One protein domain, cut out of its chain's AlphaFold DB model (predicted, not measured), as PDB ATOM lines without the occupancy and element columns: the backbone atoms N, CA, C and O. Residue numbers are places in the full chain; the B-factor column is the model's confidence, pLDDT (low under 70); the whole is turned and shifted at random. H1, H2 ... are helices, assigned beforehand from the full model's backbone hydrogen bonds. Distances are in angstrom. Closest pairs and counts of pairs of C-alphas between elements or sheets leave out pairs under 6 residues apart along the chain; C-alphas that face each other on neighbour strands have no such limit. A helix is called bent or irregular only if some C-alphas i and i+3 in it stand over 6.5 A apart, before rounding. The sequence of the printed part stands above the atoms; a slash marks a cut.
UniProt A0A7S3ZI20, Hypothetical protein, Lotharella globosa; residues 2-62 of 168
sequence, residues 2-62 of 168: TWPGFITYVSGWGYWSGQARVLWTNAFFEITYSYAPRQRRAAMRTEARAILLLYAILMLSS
ATOM      1  N   THR A   2      -1.286  35.279 -60.009       91.38
ATOM      2  CA  THR A   2      -1.583  36.707 -59.781       91.38
ATOM      3  C   THR A   2      -1.062  37.173 -58.427       91.38
ATOM      4  O   THR A   2      -0.976  36.377 -57.487       91.38
ATOM      5  N   TRP A   3      -0.746  38.464 -58.311       92.50
ATOM      6  CA  TRP A   3      -0.332  39.084 -57.048       92.50
ATOM      7  C   TRP A   3      -1.331  38.867 -55.901       92.50
ATOM      8  O   TRP A   3      -0.904  38.405 -54.840       92.50
ATOM      9  N   PRO A   4      -2.654  39.072 -56.085       93.44
ATOM     10  CA  PRO A   4      -3.630  38.778 -55.035       93.44
ATOM     11  C   PRO A   4      -3.629  37.304 -54.611       93.44
ATOM     12  O   PRO A   4      -3.720  36.995 -53.421       93.44
ATOM     13  N   GLY A   5      -3.477  36.383 -55.570       92.25
ATOM     14  CA  GLY A   5      -3.390  34.951 -55.289       92.25
ATOM     15  C   GLY A   5      -2.145  34.594 -54.477       92.25
ATOM     16  O   GLY A   5      -2.231  33.822 -53.525       92.25
ATOM     17  N   PHE A   6      -1.000  35.198 -54.803       93.56
ATOM     18  CA  PHE A   6       0.238  35.019 -54.048       93.56
ATOM     19  C   PHE A   6       0.121  35.542 -52.611       93.56
ATOM     20  O   PHE A   6       0.440  34.807 -51.681       93.56
ATOM     21  N   ILE A   7      -0.409  36.754 -52.413       93.88
ATOM     22  CA  ILE A   7      -0.614  37.337 -51.075       93.88
ATOM     23  C   ILE A   7      -1.562  36.466 -50.243       93.88
ATOM     24  O   ILE A   7      -1.275  36.171 -49.084       93.88
ATOM     25  N   THR A   8      -2.657  35.994 -50.840       93.81
ATOM     26  CA  THR A   8      -3.629  35.117 -50.163       93.81
ATOM     27  C   THR A   8      -3.024  33.760 -49.803       93.81
ATOM     28  O   THR A   8      -3.332  33.189 -48.756       93.81
ATOM     29  N   TYR A   9      -2.159  33.225 -50.666       93.81
ATOM     30  CA  TYR A   9      -1.448  31.985 -50.391       93.81
ATOM     31  C   TYR A   9      -0.456  32.169 -49.241       93.81
ATOM     32  O   TYR A   9      -0.495  31.400 -48.284       93.81
ATOM     33  N   VAL A  10       0.387  33.206 -49.301       94.56
ATOM     34  CA  VAL A  10       1.416  33.488 -48.289       94.56
ATOM     35  C   VAL A  10       0.805  33.896 -46.954       94.56
ATOM     36  O   VAL A  10       1.346  33.528 -45.926       94.56
ATOM     37  N   SER A  11      -0.353  34.555 -46.902       92.56
ATOM     38  CA  SER A  11      -1.003  34.852 -45.614       92.56
ATOM     39  C   SER A  11      -1.417  33.595 -44.835       92.56
ATOM     40  O   SER A  11      -1.755  33.677 -43.655       92.56
ATOM     41  N   GLY A  12      -1.430  32.421 -45.480       93.44
ATOM     42  CA  GLY A  12      -1.913  31.176 -44.888       93.44
ATOM     43  C   GLY A  12      -3.435  31.126 -44.754       93.44
ATOM     44  O   GLY A  12      -3.966  30.135 -44.251       93.44
ATOM     45  N   TRP A  13      -4.160  32.147 -45.230       93.25
ATOM     46  CA  TRP A  13      -5.616  32.224 -45.120       93.25
ATOM     47  C   TRP A  13      -6.315  31.000 -45.718       93.25
ATOM     48  O   TRP A  13      -7.209  30.428 -45.094       93.25
ATOM     49  N   GLY A  14      -5.870  30.547 -46.895       92.94
ATOM     50  CA  GLY A  14      -6.417  29.350 -47.540       92.94
ATOM     51  C   GLY A  14      -6.237  28.079 -46.704       92.94
ATOM     52  O   GLY A  14      -7.127  27.233 -46.671       92.94
ATOM     53  N   TYR A  15      -5.127  27.967 -45.968       92.62
ATOM     54  CA  TYR A  15      -4.900  26.853 -45.049       92.62
ATOM     55  C   TYR A  15      -5.848  26.936 -43.851       92.62
ATOM     56  O   TYR A  15      -6.578  25.988 -43.586       92.62
ATOM     57  N   TRP A  16      -5.897  28.075 -43.156       92.31
ATOM     58  CA  TRP A  16      -6.733  28.232 -41.961       92.31
ATOM     59  C   TRP A  16      -8.221  28.058 -42.247       92.31
ATOM     60  O   TRP A  16      -8.894  27.273 -41.579       92.31
ATOM     61  N   SER A  17      -8.724  28.749 -43.271       94.56
ATOM     62  CA  SER A  17     -10.122  28.632 -43.692       94.56
ATOM     63  C   SER A  17     -10.447  27.218 -44.181       94.56
ATOM     64  O   SER A  17     -11.504  26.685 -43.847       94.56
ATOM     65  N   GLY A  18      -9.518  26.567 -44.890       94.69
ATOM     66  CA  GLY A  18      -9.636  25.172 -45.309       94.69
ATOM     67  C   GLY A  18      -9.732  24.203 -44.130       94.69
ATOM     68  O   GLY A  18     -10.677  23.419 -44.062       94.69
ATOM     69  N   GLN A  19      -8.812  24.289 -43.165       94.44
ATOM     70  CA  GLN A  19      -8.807  23.430 -41.977       94.44
ATOM     71  C   GLN A  19     -10.055  23.643 -41.114       94.44
ATOM     72  O   GLN A  19     -10.676  22.668 -40.692       94.44
ATOM     73  N   ALA A  20     -10.469  24.897 -40.900       95.38
ATOM     74  CA  ALA A  20     -11.701  25.214 -40.178       95.38
ATOM     75  C   ALA A  20     -12.927  24.621 -40.887       95.38
ATOM     76  O   ALA A  20     -13.760  23.974 -40.250       95.38
ATOM     77  N   ARG A  21     -13.005  24.763 -42.218       96.56
ATOM     78  CA  ARG A  21     -14.081  24.182 -43.027       96.56
ATOM     79  C   ARG A  21     -14.097  22.661 -42.939       96.56
ATOM     80  O   ARG A  21     -15.174  22.102 -42.753       96.56
ATOM     81  N   VAL A  22     -12.950  21.992 -43.060       95.62
ATOM     82  CA  VAL A  22     -12.851  20.525 -42.948       95.62
ATOM     83  C   VAL A  22     -13.297  20.065 -41.565       95.62
ATOM     84  O   VAL A  22     -14.117  19.155 -41.467       95.62
ATOM     85  N   LEU A  23     -12.822  20.716 -40.501       97.44
ATOM     86  CA  LEU A  23     -13.181  20.365 -39.128       97.44
ATOM     87  C   LEU A  23     -14.691  20.510 -38.890       97.44
ATOM     88  O   LEU A  23     -15.337  19.585 -38.400       97.44
ATOM     89  N   TRP A  24     -15.261  21.640 -39.307       97.88
ATOM     90  CA  TRP A  24     -16.694  21.910 -39.206       97.88
ATOM     91  C   TRP A  24     -17.531  20.931 -40.041       97.88
ATOM     92  O   TRP A  24     -18.523  20.378 -39.562       97.88
ATOM     93  N   THR A  25     -17.096  20.655 -41.274       96.88
ATOM     94  CA  THR A  25     -17.759  19.704 -42.179       96.88
ATOM     95  C   THR A  25     -17.761  18.309 -41.574       96.88
ATOM     96  O   THR A  25     -18.819  17.704 -41.456       96.88
ATOM     97  N   ASN A  26     -16.614  17.822 -41.101       97.56
ATOM     98  CA  ASN A  26     -16.516  16.494 -40.503       97.56
ATOM     99  C   ASN A  26     -17.371  16.361 -39.236       97.56
ATOM    100  O   ASN A  26     -17.962  15.305 -39.008       97.56
ATOM    101  N   ALA A  27     -17.475  17.421 -38.430       97.94
ATOM    102  CA  ALA A  27     -18.250  17.407 -37.193       97.94
ATOM    103  C   ALA A  27     -19.774  17.413 -37.419       97.94
ATOM    104  O   ALA A  27     -20.508  16.736 -36.685       97.94
ATOM    105  N   PHE A  28     -20.261  18.160 -38.417       98.00
ATOM    106  CA  PHE A  28     -21.692  18.475 -38.539       98.00
ATOM    107  C   PHE A  28     -22.335  18.051 -39.863       98.00
ATOM    108  O   PHE A  28     -23.527  17.750 -39.876       98.00
ATOM    109  N   PHE A  29     -21.572  17.931 -40.949       96.75
ATOM    110  CA  PHE A  29     -22.084  17.685 -42.301       96.75
ATOM    111  C   PHE A  29     -21.626  16.351 -42.889       96.75
ATOM    112  O   PHE A  29     -20.778  15.641 -42.343       96.75
ATOM    113  N   GLU A  30     -22.237  15.967 -44.006       93.12
ATOM    114  CA  GLU A  30     -21.873  14.742 -44.708       93.12
ATOM    115  C   GLU A  30     -20.428  14.797 -45.228       93.12
ATOM    116  O   GLU A  30     -20.004  15.755 -45.874       93.12
ATOM    117  N   ILE A  31     -19.666  13.735 -44.952       94.00
ATOM    118  CA  ILE A  31     -18.282  13.587 -45.407       94.00
ATOM    119  C   ILE A  31     -18.303  12.944 -46.795       94.00
ATOM    120  O   ILE A  31     -18.515  11.737 -46.918       94.00
ATOM    121  N   THR A  32     -18.058  13.739 -47.837       91.44
ATOM    122  CA  THR A  32     -18.171  13.318 -49.246       91.44
ATOM    123  C   THR A  32     -16.828  13.154 -49.966       91.44
ATOM    124  O   THR A  32     -16.805  12.896 -51.167       91.44
ATOM    125  N   TYR A  33     -15.695  13.244 -49.259       90.94
ATOM    126  CA  TYR A  33     -14.369  13.106 -49.870       90.94
ATOM    127  C   TYR A  33     -14.195  11.742 -50.556       90.94
ATOM    128  O   TYR A  33     -14.403  10.694 -49.936       90.94
ATOM    129  N   SER A  34     -13.763  11.757 -51.821       90.81
ATOM    130  CA  SER A  34     -13.547  10.553 -52.636       90.81
ATOM    131  C   SER A  34     -12.453   9.639 -52.079       90.81
ATOM    132  O   SER A  34     -12.528   8.424 -52.223       90.81
ATOM    133  N   TYR A  35     -11.467  10.222 -51.397       90.06
ATOM    134  CA  TYR A  35     -10.346   9.518 -50.776       90.06
ATOM    135  C   TYR A  35     -10.624   9.051 -49.337       90.06
ATOM    136  O   TYR A  35      -9.791   8.353 -48.762       90.06
ATOM    137  N   ALA A  36     -11.755   9.428 -48.724       90.75
ATOM    138  CA  ALA A  36     -12.076   9.046 -47.347       90.75
ATOM    139  C   ALA A  36     -12.870   7.722 -47.308       90.75
ATOM    140  O   ALA A  36     -14.021   7.693 -47.770       90.75
ATOM    141  N   PRO A  37     -12.321   6.639 -46.714       92.50
ATOM    142  CA  PRO A  37     -13.014   5.356 -46.613       92.50
ATOM    143  C   PRO A  37     -14.336   5.494 -45.858       92.50
ATOM    144  O   PRO A  37     -14.374   6.064 -44.765       92.50
ATOM    145  N   ARG A  38     -15.423   4.934 -46.409       92.12
ATOM    146  CA  ARG A  38     -16.766   5.018 -45.805       92.12
ATOM    147  C   ARG A  38     -16.780   4.514 -44.359       92.12
ATOM    148  O   ARG A  38     -17.403   5.141 -43.508       92.12
ATOM    149  N   GLN A  39     -16.023   3.457 -44.074       93.56
ATOM    150  CA  GLN A  39     -15.914   2.823 -42.759       93.56
ATOM    151  C   GLN A  39     -15.314   3.749 -41.690       93.56
ATOM    152  O   GLN A  39     -15.619   3.598 -40.512       93.56
ATOM    153  N   ARG A  40     -14.479   4.725 -42.077       94.25
ATOM    154  CA  ARG A  40     -13.829   5.652 -41.134       94.25
ATOM    155  C   ARG A  40     -14.605   6.945 -40.904       94.25
ATOM    156  O   ARG A  40     -14.269   7.684 -39.986       94.25
ATOM    157  N   ARG A  41     -15.660   7.223 -41.677       94.62
ATOM    158  CA  ARG A  41     -16.393   8.501 -41.602       94.62
ATOM    159  C   ARG A  41     -17.009   8.759 -40.224       94.62
ATOM    160  O   ARG A  41     -16.994   9.896 -39.761       94.62
ATOM    161  N   ALA A  42     -17.499   7.717 -39.549       95.12
ATOM    162  CA  ALA A  42     -18.016   7.839 -38.186       95.12
ATOM    163  C   ALA A  42     -16.911   8.237 -37.192       95.12
ATOM    164  O   ALA A  42     -17.088   9.186 -36.432       95.12
ATOM    165  N   ALA A  43     -15.750   7.576 -37.256       96.44
ATOM    166  CA  ALA A  43     -14.591   7.916 -36.433       96.44
ATOM    167  C   ALA A  43     -14.102   9.348 -36.709       96.44
ATOM    168  O   ALA A  43     -13.970  10.128 -35.772       96.44
ATOM    169  N   MET A  44     -13.969   9.738 -37.982       96.62
ATOM    170  CA  MET A  44     -13.589  11.102 -38.381       96.62
ATOM    171  C   MET A  44     -14.529  12.166 -37.800       96.62
ATOM    172  O   MET A  44     -14.085  13.238 -37.394       96.62
ATOM    173  N   ARG A  45     -15.837  11.887 -37.751       97.56
ATOM    174  CA  ARG A  45     -16.818  12.790 -37.139       97.56
ATOM    175  C   ARG A  45     -16.631  12.896 -35.630       97.56
ATOM    176  O   ARG A  45     -16.676  14.003 -35.094       97.56
ATOM    177  N   THR A  46     -16.434  11.770 -34.952       98.00
ATOM    178  CA  THR A  46     -16.165  11.746 -33.509       98.00
ATOM    179  C   THR A  46     -14.883  12.507 -33.183       98.00
ATOM    180  O   THR A  46     -14.902  13.362 -32.303       98.00
ATOM    181  N   GLU A  47     -13.808  12.279 -33.935       97.75
ATOM    182  CA  GLU A  47     -12.534  12.994 -33.802       97.75
ATOM    183  C   GLU A  47     -12.710  14.502 -34.006       97.75
ATOM    184  O   GLU A  47     -12.269  15.293 -33.175       97.75
ATOM    185  N   ALA A  48     -13.422  14.919 -35.057       98.06
ATOM    186  CA  ALA A  48     -13.687  16.332 -35.319       98.06
ATOM    187  C   ALA A  48     -14.463  17.004 -34.171       98.06
ATOM    188  O   ALA A  48     -14.113  18.104 -33.740       98.06
ATOM    189  N   ARG A  49     -15.488  16.331 -33.633       98.50
ATOM    190  CA  ARG A  49     -16.255  16.821 -32.476       98.50
ATOM    191  C   ARG A  49     -15.416  16.859 -31.204       98.50
ATOM    192  O   ARG A  49     -15.518  17.827 -30.459       98.50
ATOM    193  N   ALA A  50     -14.575  15.854 -30.971       98.50
ATOM    194  CA  ALA A  50     -13.670  15.813 -29.828       98.50
ATOM    195  C   ALA A  50     -12.645  16.955 -29.880       98.50
ATOM    196  O   ALA A  50     -12.426  17.619 -28.872       98.50
ATOM    197  N   ILE A  51     -12.081  17.244 -31.057       97.56
ATOM    198  CA  ILE A  51     -11.178  18.384 -31.268       97.56
ATOM    199  C   ILE A  51     -11.900  19.709 -30.981       97.56
ATOM    200  O   ILE A  51     -11.365  20.549 -30.260       97.56
ATOM    201  N   LEU A  52     -13.118  19.902 -31.504       97.94
ATOM    202  CA  LEU A  52     -13.910  21.110 -31.234       97.94
ATOM    203  C   LEU A  52     -14.245  21.258 -29.747       97.94
ATOM    204  O   LEU A  52     -14.120  22.353 -29.203       97.94
ATOM    205  N   LEU A  53     -14.628  20.165 -29.086       98.06
ATOM    206  CA  LEU A  53     -14.918  20.152 -27.656       98.06
ATOM    207  C   LEU A  53     -13.669  20.482 -26.831       98.06
ATOM    208  O   LEU A  53     -13.746  21.302 -25.924       98.06
ATOM    209  N   LEU A  54     -12.514  19.902 -27.167       96.25
ATOM    210  CA  LEU A  54     -11.245  20.209 -26.511       96.25
ATOM    211  C   LEU A  54     -10.902  21.695 -26.647       96.25
ATOM    212  O   LEU A  54     -10.581  22.338 -25.650       96.25
ATOM    213  N   TYR A  55     -11.014  22.262 -27.851       95.06
ATOM    214  CA  TYR A  55     -10.788  23.695 -28.043       95.06
ATOM    215  C   TYR A  55     -11.789  24.548 -27.261       95.06
ATOM    216  O   TYR A  55     -11.377  25.535 -26.656       95.06
ATOM    217  N   ALA A  56     -13.068  24.166 -27.210       95.94
ATOM    218  CA  ALA A  56     -14.070  24.869 -26.412       95.94
ATOM    219  C   ALA A  56     -13.727  24.839 -24.913       95.94
ATOM    220  O   ALA A  56     -13.728  25.884 -24.268       95.94
ATOM    221  N   ILE A  57     -13.351  23.675 -24.372       96.62
ATOM    222  CA  ILE A  57     -12.919  23.529 -22.974       96.62
ATOM    223  C   ILE A  57     -11.691  24.400 -22.697       96.62
ATOM    224  O   ILE A  57     -11.688  25.164 -21.736       96.62
ATOM    225  N   LEU A  58     -10.661  24.334 -23.547       95.00
ATOM    226  CA  LEU A  58      -9.438  25.120 -23.365       95.00
ATOM    227  C   LEU A  58      -9.709  26.628 -23.427       95.00
ATOM    228  O   LEU A  58      -9.155  27.371 -22.616       95.00
ATOM    229  N   MET A  59     -10.578  27.075 -24.334       93.81
ATOM    230  CA  MET A  59     -10.964  28.483 -24.463       93.81
ATOM    231  C   MET A  59     -11.794  28.996 -23.283       93.81
ATOM    232  O   MET A  59     -11.670  30.164 -22.929       93.81
ATOM    233  N   LEU A  60     -12.626  28.145 -22.676       95.06
ATOM    234  CA  LEU A  60     -13.442  28.496 -21.507       95.06
ATOM    235  C   LEU A  60     -12.696  28.308 -20.175       95.06
ATOM    236  O   LEU A  60     -13.151  28.779 -19.136       95.06
ATOM    237  N   SER A  61     -11.553  27.622 -20.190       94.62
ATOM    238  CA  SER A  61     -10.700  27.435 -19.017       94.62
ATOM    239  C   SER A  61      -9.842  28.669 -18.715       94.62
ATOM    240  O   SER A  61      -9.603  29.523 -19.571       94.62
ATOM    241  N   SER A  62      -9.246  28.716 -17.521       91.94
ATOM    242  CA  SER A  62      -8.214  29.708 -17.180       91.94
ATOM    243  C   SER A  62      -6.946  29.600 -18.049       91.94
ATOM    244  O   SER A  62      -6.123  30.517 -18.066       91.94
TER     245      SER A  62
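Overview. This is residues 2 to 62 of the 168 residues of the protein "Hypothetical protein" of Lotharella globosa (UniProt A0A7S3ZI20). Three helices make an open T: the end of H2 meets the middle of long H3 at a steep angle, and H1 prolongs H2's arm outward. Residues 2 to 21 stick out on that arm and residues 53 to 62 at H3's far end. The printed part has 61 residues with H1, H2 and H3 in order, all helix, loose with a radius of gyration of the C-alphas of 14.9 A, spanning 40 by 40 by 13 A.

Along the chain. Find C-alpha 3 at (-0.332, 39.084, -57.048), where H1, residues 3 to 10, begins. H2, residues 13 to 28, runs 22.2 A. H3, residues 38 to 60, runs 34.0 A to C-alpha 60 at (-13.442, 28.496, -21.507); it is irregular, with C-alphas 39 and 42 7.1 A apart.

Arrangement. Look at residues 23 to 28 of H2, which alone touch H3, at its residues 44 to 52; the closest C-alphas, of Ala 27 and Arg 45, are 4.8 A apart. Their steep tilt of 69.5 degrees, opposite ways, is only just short of about perpendicular. H1 is close to H2 but not clearly touching, the closest C-alphas, of Thr 8 and Gly 14, being 6.9 A apart. H1 and H3 are apart. Every O i to N i+4 pair is within hydrogen-bond range in H1 and H2, and 17 of 19 in H3.

Size, cuts and confidence. The C-alphas farthest apart, of Thr 2 and Ser 62, are 43.7 A apart. The printed part has no cut, no link is long, and no printed residue is under 70 in pLDDT.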